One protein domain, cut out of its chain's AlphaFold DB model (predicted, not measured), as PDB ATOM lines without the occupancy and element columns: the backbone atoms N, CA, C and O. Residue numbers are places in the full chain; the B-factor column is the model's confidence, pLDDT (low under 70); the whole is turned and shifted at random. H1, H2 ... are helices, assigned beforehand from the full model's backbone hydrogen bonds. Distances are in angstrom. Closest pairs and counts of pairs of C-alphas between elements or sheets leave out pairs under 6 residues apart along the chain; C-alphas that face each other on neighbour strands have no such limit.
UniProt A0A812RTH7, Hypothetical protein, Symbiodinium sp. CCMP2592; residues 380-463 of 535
ATOM      1  N   GLU A 380      82.111 210.515 213.134       84.62
ATOM      2  CA  GLU A 380      82.117 210.657 214.588       84.62
ATOM      3  C   GLU A 380      80.864 210.032 215.228       84.62
ATOM      4  O   GLU A 380      80.958 209.264 216.185       84.62
ATOM      5  N   VAL A 381      79.685 210.313 214.662       83.31
ATOM      6  CA  VAL A 381      78.416 209.715 215.100       83.31
ATOM      7  C   VAL A 381      78.367 208.225 214.751       83.31
ATOM      8  O   VAL A 381      77.942 207.431 215.589       83.31
ATOM      9  N   LEU A 382      78.829 207.813 213.562       84.44
ATOM     10  CA  LEU A 382      78.885 206.393 213.186       84.44
ATOM     11  C   LEU A 382      79.834 205.586 214.086       84.44
ATOM     12  O   LEU A 382      79.467 204.483 214.482       84.44
ATOM     13  N   ASP A 383      80.979 206.141 214.485       79.94
ATOM     14  CA  ASP A 383      81.932 205.527 215.420       79.94
ATOM     15  C   ASP A 383      81.346 205.437 216.843       79.94
ATOM     16  O   ASP A 383      81.475 204.411 217.517       79.94
ATOM     17  N   CYS A 384      80.609 206.457 217.305       80.00
ATOM     18  CA  CYS A 384      79.847 206.361 218.557       80.00
ATOM     19  C   CYS A 384      78.760 205.271 218.491       80.00
ATOM     20  O   CYS A 384      78.612 204.485 219.430       80.00
ATOM     21  N   LEU A 385      78.027 205.181 217.376       83.00
ATOM     22  CA  LEU A 385      77.028 204.133 217.136       83.00
ATOM     23  C   LEU A 385      77.674 202.742 216.967       83.00
ATOM     24  O   LEU A 385      77.049 201.726 217.280       83.00
ATOM     25  N   ALA A 386      78.937 202.687 216.538       76.31
ATOM     26  CA  ALA A 386      79.741 201.473 216.442       76.31
ATOM     27  C   ALA A 386      80.249 200.958 217.797       76.31
ATOM     28  O   ALA A 386      80.651 199.799 217.916       76.31
ATOM     29  N   HIS A 387      80.233 201.792 218.836       74.44
ATOM     30  CA  HIS A 387      80.744 201.454 220.166       74.44
ATOM     31  C   HIS A 387      79.660 201.440 221.256       74.44
ATOM     32  O   HIS A 387      79.975 201.360 222.444       74.44
ATOM     33  N   LEU A 388      78.378 201.396 220.861       73.94
ATOM     34  CA  LEU A 388      77.230 201.232 221.769       73.94
ATOM     35  C   LEU A 388      77.349 200.014 222.701       73.94
ATOM     36  O   LEU A 388      76.845 200.085 223.821       73.94
ATOM     37  N   ASP A 389      78.002 198.937 222.246       65.00
ATOM     38  CA  ASP A 389      78.213 197.666 222.966       65.00
ATOM     39  C   ASP A 389      79.691 197.407 223.319       65.00
ATOM     40  O   ASP A 389      80.101 196.270 223.530       65.00
ATOM     41  N   HIS A 390      80.523 198.456 223.379       64.25
ATOM     42  CA  HIS A 390      81.950 198.321 223.710       64.25
ATOM     43  C   HIS A 390      82.200 197.764 225.128       64.25
ATOM     44  O   HIS A 390      83.247 197.176 225.388       64.25
ATOM     45  N   ASP A 391      81.232 197.911 226.035       63.78
ATOM     46  CA  ASP A 391      81.242 197.317 227.376       63.78
ATOM     47  C   ASP A 391      80.527 195.951 227.459       63.78
ATOM     48  O   ASP A 391      80.430 195.378 228.544       63.78
ATOM     49  N   GLY A 392      80.023 195.423 226.336       60.56
ATOM     50  CA  GLY A 392      79.278 194.159 226.249       60.56
ATOM     51  C   GLY A 392      77.890 194.178 226.907       60.56
ATOM     52  O   GLY A 392      77.250 193.127 227.033       60.56
ATOM     53  N   LEU A 393      77.422 195.345 227.369       60.44
ATOM     54  CA  LEU A 393      76.208 195.458 228.175       60.44
ATOM     55  C   LEU A 393      74.914 195.590 227.360       60.44
ATOM     56  O   LEU A 393      73.849 195.457 227.962       60.44
ATOM     57  N   VAL A 394      74.926 195.822 226.039       61.06
ATOM     58  CA  VAL A 394      73.688 196.039 225.242       61.06
ATOM     59  C   VAL A 394      72.780 194.806 225.237       61.06
ATOM     60  O   VAL A 394      71.552 194.933 225.200       61.06
ATOM     61  N   THR A 395      73.376 193.626 225.386       61.88
ATOM     62  CA  THR A 395      72.699 192.353 225.687       61.88
ATOM     63  C   THR A 395      71.783 192.421 226.920       61.88
ATOM     64  O   THR A 395      70.737 191.772 226.942       61.88
ATOM     65  N   HIS A 396      72.135 193.245 227.910       65.56
ATOM     66  CA  HIS A 396      71.446 193.423 229.190       65.56
ATOM     67  C   HIS A 396      70.818 194.821 229.382       65.56
ATOM     68  O   HIS A 396      70.086 195.027 230.353       65.56
ATOM     69  N   LEU A 397      71.051 195.787 228.483       70.38
ATOM     70  CA  LEU A 397      70.450 197.123 228.572       70.38
ATOM     71  C   LEU A 397      68.930 197.084 228.371       70.38
ATOM     72  O   LEU A 397      68.421 196.580 227.362       70.38
ATOM     73  N   SER A 398      68.214 197.751 229.280       78.00
ATOM     74  CA  SER A 398      66.813 198.133 229.086       78.00
ATOM     75  C   SER A 398      66.652 199.043 227.862       78.00
ATOM     76  O   SER A 398      67.600 199.690 227.415       78.00
ATOM     77  N   GLU A 399      65.445 199.110 227.298       78.25
ATOM     78  CA  GLU A 399      65.202 199.902 226.081       78.25
ATOM     79  C   GLU A 399      65.503 201.389 226.286       78.25
ATOM     80  O   GLU A 399      66.157 201.992 225.443       78.25
ATOM     81  N   GLY A 400      65.128 201.961 227.436       79.00
ATOM     82  CA  GLY A 400      65.459 203.350 227.769       79.00
ATOM     83  C   GLY A 400      66.967 203.613 227.835       79.00
ATOM     84  O   GLY A 400      67.428 204.635 227.338       79.00
ATOM     85  N   ALA A 401      67.757 202.677 228.374       77.69
ATOM     86  CA  ALA A 401      69.213 202.819 228.432       77.69
ATOM     87  C   ALA A 401      69.879 202.681 227.049       77.69
ATOM     88  O   ALA A 401      70.868 203.360 226.775       77.69
ATOM     89  N   LEU A 402      69.324 201.845 226.164       82.38
ATOM     90  CA  LEU A 402      69.750 201.758 224.765       82.38
ATOM     91  C   LEU A 402      69.432 203.058 224.006       82.38
ATOM     92  O   LEU A 402      70.317 203.623 223.362       82.38
ATOM     93  N   TRP A 403      68.205 203.569 224.132       86.38
ATOM     94  CA  TRP A 403      67.790 204.828 223.508       86.38
ATOM     95  C   TRP A 403      68.583 206.039 224.011       86.38
ATOM     96  O   TRP A 403      68.958 206.878 223.198       86.38
ATOM     97  N   GLU A 404      68.925 206.104 225.302       84.44
ATOM     98  CA  GLU A 404      69.829 207.126 225.856       84.44
ATOM     99  C   GLU A 404      71.233 207.070 225.231       84.44
ATOM    100  O   GLU A 404      71.781 208.113 224.879       84.44
ATOM    101  N   ARG A 405      71.825 205.878 225.035       84.31
ATOM    102  CA  ARG A 405      73.138 205.761 224.361       84.31
ATOM    103  C   ARG A 405      73.078 206.225 222.905       84.31
ATOM    104  O   ARG A 405      73.976 206.933 222.459       84.31
ATOM    105  N   ILE A 406      72.012 205.878 222.184       87.12
ATOM    106  CA  ILE A 406      71.801 206.315 220.794       87.12
ATOM    107  C   ILE A 406      71.573 207.837 220.739       87.12
ATOM    108  O   ILE A 406      72.176 208.511 219.905       87.12
ATOM    109  N   ARG A 407      70.784 208.403 221.665       88.12
ATOM    110  CA  ARG A 407      70.594 209.858 221.812       88.12
ATOM    111  C   ARG A 407      71.932 210.563 222.031       88.12
ATOM    112  O   ARG A 407      72.226 211.518 221.325       88.12
ATOM    113  N   LEU A 408      72.768 210.059 222.943       83.44
ATOM    114  CA  LEU A 408      74.103 210.606 223.207       83.44
ATOM    115  C   LEU A 408      75.031 210.526 221.985       83.44
ATOM    116  O   LEU A 408      75.760 211.483 221.735       83.44
ATOM    117  N   ALA A 409      74.975 209.444 221.201       86.69
ATOM    118  CA  ALA A 409      75.747 209.320 219.963       86.69
ATOM    119  C   ALA A 409      75.338 210.369 218.912       86.69
ATOM    120  O   ALA A 409      76.206 210.982 218.305       86.69
ATOM    121  N   PHE A 410      74.041 210.647 218.742       87.44
ATOM    122  CA  PHE A 410      73.572 211.727 217.860       87.44
ATOM    123  C   PHE A 410      73.704 213.140 218.471       87.44
ATOM    124  O   PHE A 410      73.650 214.125 217.738       87.44
ATOM    125  N   SER A 411      73.902 213.262 219.789       85.31
ATOM    126  CA  SER A 411      74.171 214.530 220.491       85.31
ATOM    127  C   SER A 411      75.660 214.868 220.654       85.31
ATOM    128  O   SER A 411      75.965 215.939 221.175       85.31
ATOM    129  N   CYS A 412      76.599 213.998 220.260       78.06
ATOM    130  CA  CYS A 412      78.027 214.208 220.545       78.06
ATOM    131  C   CYS A 412      78.668 215.343 219.720       78.06
ATOM    132  O   CYS A 412      79.717 215.865 220.101       78.06
ATOM    133  N   ILE A 413      78.028 215.750 218.618       72.69
ATOM    134  CA  ILE A 413      78.484 216.806 217.711       72.69
ATOM    135  C   ILE A 413      77.289 217.577 217.126       72.69
ATOM    136  O   ILE A 413      76.274 216.999 216.740       72.69
ATOM    137  N   CYS A 414      77.406 218.904 217.037       78.25
ATOM    138  CA  CYS A 414      76.382 219.755 216.430       78.25
ATOM    139  C   CYS A 414      76.431 219.655 214.897       78.25
ATOM    140  O   CYS A 414      77.353 220.175 214.268       78.25
ATOM    141  N   LEU A 415      75.425 219.020 214.294       79.56
ATOM    142  CA  LEU A 415      75.328 218.785 212.849       79.56
ATOM    143  C   LEU A 415      74.047 219.391 212.258       79.56
ATOM    144  O   LEU A 415      73.055 219.604 212.951       79.56
ATOM    145  N   GLN A 416      74.058 219.643 210.948       82.50
ATOM    146  CA  GLN A 416      72.868 220.071 210.205       82.50
ATOM    147  C   GLN A 416      71.844 218.930 210.102       82.50
ATOM    148  O   GLN A 416      72.225 217.773 209.920       82.50
ATOM    149  N   SER A 417      70.547 219.255 210.113       84.69
ATOM    150  CA  SER A 417      69.444 218.278 210.085       84.69
ATOM    151  C   SER A 417      69.531 217.290 208.916       84.69
ATOM    152  O   SER A 417      69.314 216.098 209.106       84.69
ATOM    153  N   ALA A 418      69.910 217.761 207.722       83.69
ATOM    154  CA  ALA A 418      70.110 216.906 206.548       83.69
ATOM    155  C   ALA A 418      71.236 215.877 206.763       83.69
ATOM    156  O   ALA A 418      71.057 214.695 206.479       83.69
ATOM    157  N   ARG A 419      72.362 216.303 207.352       87.19
ATOM    158  CA  ARG A 419      73.509 215.435 207.647       87.19
ATOM    159  C   ARG A 419      73.217 214.452 208.785       87.19
ATOM    160  O   ARG A 419      73.682 213.316 208.736       87.19
ATOM    161  N   LEU A 420      72.411 214.847 209.776       87.94
ATOM    162  CA  LEU A 420      71.897 213.947 210.818       87.94
ATOM    163  C   LEU A 420      71.016 212.838 210.219       87.94
ATOM    164  O   LEU A 420      71.246 211.665 210.503       87.94
ATOM    165  N   GLN A 421      70.071 213.196 209.342       89.06
ATOM    166  CA  GLN A 421      69.207 212.231 208.648       89.06
ATOM    167  C   GLN A 421      70.010 211.280 207.749       89.06
ATOM    168  O   GLN A 421      69.851 210.065 207.848       89.06
ATOM    169  N   LEU A 422      70.943 211.807 206.948       88.75
ATOM    170  CA  LEU A 422      71.852 211.004 206.122       88.75
ATOM    171  C   LEU A 422      72.715 210.044 206.961       88.75
ATOM    172  O   LEU A 422      72.957 208.907 206.565       88.75
ATOM    173  N   THR A 423      73.155 210.476 208.146       89.88
ATOM    174  CA  THR A 423      73.907 209.621 209.079       89.88
ATOM    175  C   THR A 423      73.029 208.504 209.651       89.88
ATOM    176  O   THR A 423      73.481 207.364 209.742       89.88
ATOM    177  N   GLY A 424      71.757 208.788 209.961       89.50
ATOM    178  CA  GLY A 424      70.771 207.772 210.347       89.50
ATOM    179  C   GLY A 424      70.499 206.746 209.241       89.50
ATOM    180  O   GLY A 424      70.498 205.547 209.513       89.50
ATOM    181  N   GLN A 425      70.355 207.204 207.994       88.62
ATOM    182  CA  GLN A 425      70.184 206.346 206.813       88.62
ATOM    183  C   GLN A 425      71.410 205.451 206.593       88.62
ATOM    184  O   GLN A 425      71.276 204.233 206.502       88.62
ATOM    185  N   CYS A 426      72.617 206.024 206.634       88.56
ATOM    186  CA  CYS A 426      73.864 205.263 206.557       88.56
ATOM    187  C   CYS A 426      73.977 204.211 207.680       88.56
ATOM    188  O   CYS A 426      74.412 203.089 207.429       88.56
ATOM    189  N   TRP A 427      73.520 204.522 208.899       88.19
ATOM    190  CA  TRP A 427      73.488 203.569 210.014       88.19
ATOM    191  C   TRP A 427      72.440 202.452 209.859       88.19
ATOM    192  O   TRP A 427      72.673 201.335 210.322       88.19
ATOM    193  N   HIS A 428      71.309 202.718 209.197       86.56
ATOM    194  CA  HIS A 428      70.313 201.697 208.850       86.56
ATOM    195  C   HIS A 428      70.804 200.765 207.730       86.56
ATOM    196  O   HIS A 428      70.584 199.553 207.801       86.56
ATOM    197  N   ASP A 429      71.475 201.322 206.719       82.44
ATOM    198  CA  ASP A 429      71.886 200.600 205.508       82.44
ATOM    199  C   ASP A 429      73.253 199.901 205.644       82.44
ATOM    200  O   ASP A 429      73.595 199.041 204.827       82.44
ATOM    201  N   LEU A 430      74.026 200.212 206.693       75.25
ATOM    202  CA  LEU A 430      75.276 199.531 207.036       75.25
ATOM    203  C   LEU A 430      75.034 198.014 207.239       75.25
ATOM    204  O   LEU A 430      74.365 197.611 208.195       75.25
ATOM    205  N   PRO A 431      75.605 197.128 206.392       56.34
ATOM    206  CA  PRO A 431      75.322 195.690 206.449       56.34
ATOM    207  C   PRO A 431      75.888 195.020 207.711       56.34
ATOM    208  O   PRO A 431      75.436 193.940 208.100       56.34
ATOM    209  N   CYS A 432      76.853 195.667 208.362       51.56
ATOM    210  CA  CYS A 432      77.444 195.278 209.629       51.56
ATOM    211  C   CYS A 432      77.082 196.287 210.731       51.56
ATOM    212  O   CYS A 432      77.641 197.378 210.806       51.56
ATOM    213  N   HIS A 433      76.242 195.869 211.684       53.56
ATOM    214  CA  HIS A 433      76.473 196.337 213.050       53.56
ATOM    215  C   HIS A 433      77.833 195.758 213.498       53.56
ATOM    216  O   HIS A 433      78.083 194.575 213.247       53.56
ATOM    217  N   PRO A 434      78.727 196.551 214.113       48.22
ATOM    218  CA  PRO A 434      80.124 196.174 214.377       48.22
ATOM    219  C   PRO A 434      80.301 195.261 215.603       48.22
ATOM    220  O   PRO A 434      81.262 195.356 216.360       48.22
ATOM    221  N   SER A 435      79.373 194.326 215.754       49.56
ATOM    222  CA  SER A 435      79.421 193.198 216.668       49.56
ATOM    223  C   SER A 435      78.898 191.976 215.910       49.56
ATOM    224  O   SER A 435      77.738 191.585 216.021       49.56
ATOM    225  N   GLN A 436      79.768 191.374 215.089       50.56
ATOM    226  CA  GLN A 436      79.452 190.132 214.365       50.56
ATOM    227  C   GLN A 436      79.142 188.967 215.327       50.56
ATOM    228  O   GLN A 436      78.440 188.034 214.946       50.56
ATOM    229  N   ASP A 437      79.579 189.083 216.585       55.09
ATOM    230  CA  ASP A 437      79.303 188.165 217.693       55.09
ATOM    231  C   ASP A 437      78.065 188.540 218.544       55.09
ATOM    232  O   ASP A 437      77.748 187.840 219.510       55.09
ATOM    233  N   ALA A 438      77.345 189.634 218.244       62.72
ATOM    234  CA  ALA A 438      76.188 190.036 219.052       62.72
ATOM    235  C   ALA A 438      74.966 189.116 218.846       62.72
ATOM    236  O   ALA A 438      74.652 188.732 217.713       62.72
ATOM    237  N   PRO A 439      74.189 188.817 219.908       69.75
ATOM    238  CA  PRO A 439      72.979 188.010 219.793       69.75
ATOM    239  C   PRO A 439      71.967 188.589 218.784       69.75
ATOM    240  O   PRO A 439      71.721 189.799 218.799       69.75
ATOM    241  N   PRO A 440      71.272 187.755 217.981       73.31
ATOM    242  CA  PRO A 440      70.301 188.223 216.984       73.31
ATOM    243  C   PRO A 440      69.206 189.159 217.527       73.31
ATOM    244  O   PRO A 440      68.725 190.031 216.805       73.31
ATOM    245  N   ALA A 441      68.842 189.028 218.807       73.88
ATOM    246  CA  ALA A 441      67.899 189.919 219.482       73.88
ATOM    247  C   ALA A 441      68.429 191.360 219.647       73.88
ATOM    248  O   ALA A 441      67.657 192.311 219.522       73.88
ATOM    249  N   VAL A 442      69.735 191.545 219.876       72.75
ATOM    250  CA  VAL A 442      70.372 192.876 219.926       72.75
ATOM    251  C   VAL A 442      70.385 193.501 218.534       72.75
ATOM    252  O   VAL A 442      69.956 194.642 218.370       72.75
ATOM    253  N   LEU A 443      70.773 192.729 217.514       74.81
ATOM    254  CA  LEU A 443      70.775 193.180 216.118       74.81
ATOM    255  C   LEU A 443      69.368 193.583 215.636       74.81
ATOM    256  O   LEU A 443      69.223 194.559 214.902       74.81
ATOM    257  N   ALA A 444      68.318 192.885 216.082       78.62
ATOM    258  CA  ALA A 444      66.932 193.259 215.803       78.62
ATOM    259  C   ALA A 444      66.527 194.591 216.470       78.62
ATOM    260  O   ALA A 444      65.900 195.430 215.818       78.62
ATOM    261  N   ARG A 445      66.916 194.818 217.736       80.88
ATOM    262  CA  ARG A 445      66.650 196.077 218.464       80.88
ATOM    263  C   ARG A 445      67.363 197.268 217.819       80.88
ATOM    264  O   ARG A 445      66.721 198.283 217.563       80.88
ATOM    265  N   LEU A 446      68.649 197.123 217.486       80.31
ATOM    266  CA  LEU A 446      69.442 198.171 216.829       80.31
ATOM    267  C   LEU A 446      68.872 198.547 215.450       80.31
ATOM    268  O   LEU A 446      68.650 199.728 215.188       80.31
ATOM    269  N   ARG A 447      68.513 197.562 214.613       82.38
ATOM    270  CA  ARG A 447      67.840 197.808 213.321       82.38
ATOM    271  C   ARG A 447      66.485 198.502 213.471       82.38
ATOM    272  O   ARG A 447      66.138 199.338 212.638       82.38
ATOM    273  N   SER A 448      65.723 198.174 214.516       85.62
ATOM    274  CA  SER A 448      64.453 198.847 214.818       85.62
ATOM    275  C   SER A 448      64.671 200.322 215.181       85.62
ATOM    276  O   SER A 448      63.978 201.196 214.659       85.62
ATOM    277  N   ALA A 449      65.689 200.615 215.999       87.12
ATOM    278  CA  ALA A 449      66.043 201.981 216.376       87.12
ATOM    279  C   ALA A 449      66.561 202.808 215.185       87.12
ATOM    280  O   ALA A 449      66.086 203.923 214.968       87.12
ATOM    281  N   ALA A 450      67.458 202.249 214.365       87.50
ATOM    282  CA  ALA A 450      67.964 202.904 213.155       87.50
ATOM    283  C   ALA A 450      66.832 203.249 212.170       87.50
ATOM    284  O   ALA A 450      66.752 204.375 211.673       87.50
ATOM    285  N   ARG A 451      65.895 202.314 211.951       89.12
ATOM    286  CA  ARG A 451      64.718 202.536 211.095       89.12
ATOM    287  C   ARG A 451      63.789 203.619 211.641       89.12
ATOM    288  O   ARG A 451      63.259 204.399 210.857       89.12
ATOM    289  N   TRP A 452      63.582 203.666 212.958       91.69
ATOM    290  CA  TRP A 452      62.769 204.708 213.585       91.69
ATOM    291  C   TRP A 452      63.410 206.090 213.423       91.69
ATOM    292  O   TRP A 452      62.717 207.026 213.038       91.69
ATOM    293  N   ILE A 453      64.731 206.209 213.612       89.19
ATOM    294  CA  ILE A 453      65.461 207.474 213.415       89.19
ATOM    295  C   ILE A 453      65.296 208.001 211.983       89.19
ATOM    296  O   ILE A 453      65.001 209.180 211.812       89.19
ATOM    297  N   CYS A 454      65.374 207.129 210.971       87.88
ATOM    298  CA  CYS A 454      65.161 207.496 209.563       87.88
ATOM    299  C   CYS A 454      63.740 207.999 209.232       87.88
ATOM    300  O   CYS A 454      63.527 208.538 208.147       87.88
ATOM    301  N   GLY A 455      62.760 207.777 210.115       85.25
ATOM    302  CA  GLY A 455      61.362 208.193 209.948       85.25
ATOM    303  C   GLY A 455      60.906 209.286 210.924       85.25
ATOM    304  O   GLY A 455      59.729 209.645 210.914       85.25
ATOM    305  N   THR A 456      61.805 209.794 211.770       87.06
ATOM    306  CA  THR A 456      61.520 210.755 212.848       87.06
ATOM    307  C   THR A 456      62.110 212.125 212.508       87.06
ATOM    308  O   THR A 456      63.152 212.211 211.857       87.06
ATOM    309  N   ASP A 457      61.507 213.215 212.997       86.81
ATOM    310  CA  ASP A 457      62.223 214.494 213.092       86.81
ATOM    311  C   ASP A 457      63.294 214.371 214.182       86.81
ATOM    312  O   ASP A 457      63.041 214.528 215.379       86.81
ATOM    313  N   ILE A 458      64.508 214.037 213.746       85.25
ATOM    314  CA  ILE A 458      65.638 213.798 214.636       85.25
ATOM    315  C   ILE A 458      66.012 215.050 215.444       85.25
ATOM    316  O   ILE A 458      66.508 214.917 216.557       85.25
ATOM    317  N   VAL A 459      65.733 216.264 214.951       81.75
ATOM    318  CA  VAL A 459      66.018 217.501 215.692       81.75
ATOM    319  C   VAL A 459      64.976 217.708 216.787       81.75
ATOM    320  O   VAL A 459      65.353 217.947 217.934       81.75
ATOM    321  N   ALA A 460      63.690 217.530 216.470       81.94
ATOM    322  CA  ALA A 460      62.621 217.573 217.470       81.94
ATOM    323  C   ALA A 460      62.781 216.484 218.547       81.94
ATOM    324  O   ALA A 460      62.460 216.721 219.705       81.94
ATOM    325  N   TRP A 461      63.328 215.313 218.200       84.25
ATOM    326  CA  TRP A 461      63.654 214.268 219.176       84.25
ATOM    327  C   TRP A 461      64.873 214.607 220.049       84.25
ATOM    328  O   TRP A 461      64.849 214.341 221.254       84.25
ATOM    329  N   LEU A 462      65.947 215.168 219.476       82.38
ATOM    330  CA  LEU A 462      67.185 215.503 220.202       82.38
ATOM    331  C   LEU A 462      67.035 216.727 221.122       82.38
ATOM    332  O   LEU A 462      67.719 216.803 222.148       82.38
ATOM    333  N   VAL A 463      66.107 217.638 220.826       71.75
ATOM    334  CA  VAL A 463      65.675 218.694 221.753       71.75
ATOM    335  C   VAL A 463      64.716 218.095 222.800       71.75
ATOM    336  O   VAL A 463      63.779 217.397 222.426       71.75
TER     337      VAL A 463
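This is residues 380 to 463 of the 535 residues of the protein "Hypothetical protein" of Symbiodinium sp. CCMP2592 (UniProt A0A812RTH7). What is the main picture? Two helical hairpins, H1 with H2 and H3 with H4, are packed together through H1 and H3, and the short H5 packs on residues 417 to 421 of H3. What is it made of? The 84 printed residues have five named helices, H1 to H5 in chain order, and no named strand; the class is all helix. How large is it? It is compact, with a radius of gyration of the C-alphas of 12.1 A, rounded, and spans 33 by 24 by 21 A.

How do H1, residues 380 to 386, and H2, residues 399 to 411, stand? They form a hairpin at a shallow tilt of 24 degrees, opposite ways; they touch, and their closest C-alphas, of Cys 384 and Ala 409, are 5.2 A apart. What of H3, residues 417 to 429, and H4, residues 440 to 453? H1 touches H3 at 28 degrees, a shallow tilt, the same way, with the C-alphas of Leu 382 and Trp 427 closest at 6.9 A. H3 and H4 form a hairpin, touching closest at the C-alphas of His 428 and Ala 450, 5.1 A. Where is H5, residues 458 to 462? It touches H3, closest at the C-alphas of Ser 417 and Val 459, 6.6 A; H1 and H4 are apart. Are the backbones helical? In H1, H2, H3, H4 and H5 every O i to N i+4 pair is within hydrogen-bond range.

Where does H1 begin? C-alpha 380 is at (82.117, 210.657, 214.588). How long are the longer helices? H2 measures 18.0 A, H3 18.4 A and H4 20.2 A. Where does H5 end? C-alpha 462 is at (67.185, 215.503, 220.202).

Which link is long? Residues 387 to 398, between H1 and H2, form a long link; the printed part has no cut. Where is confidence low? Residues 389 to 396 and 431 to 439 are under 70.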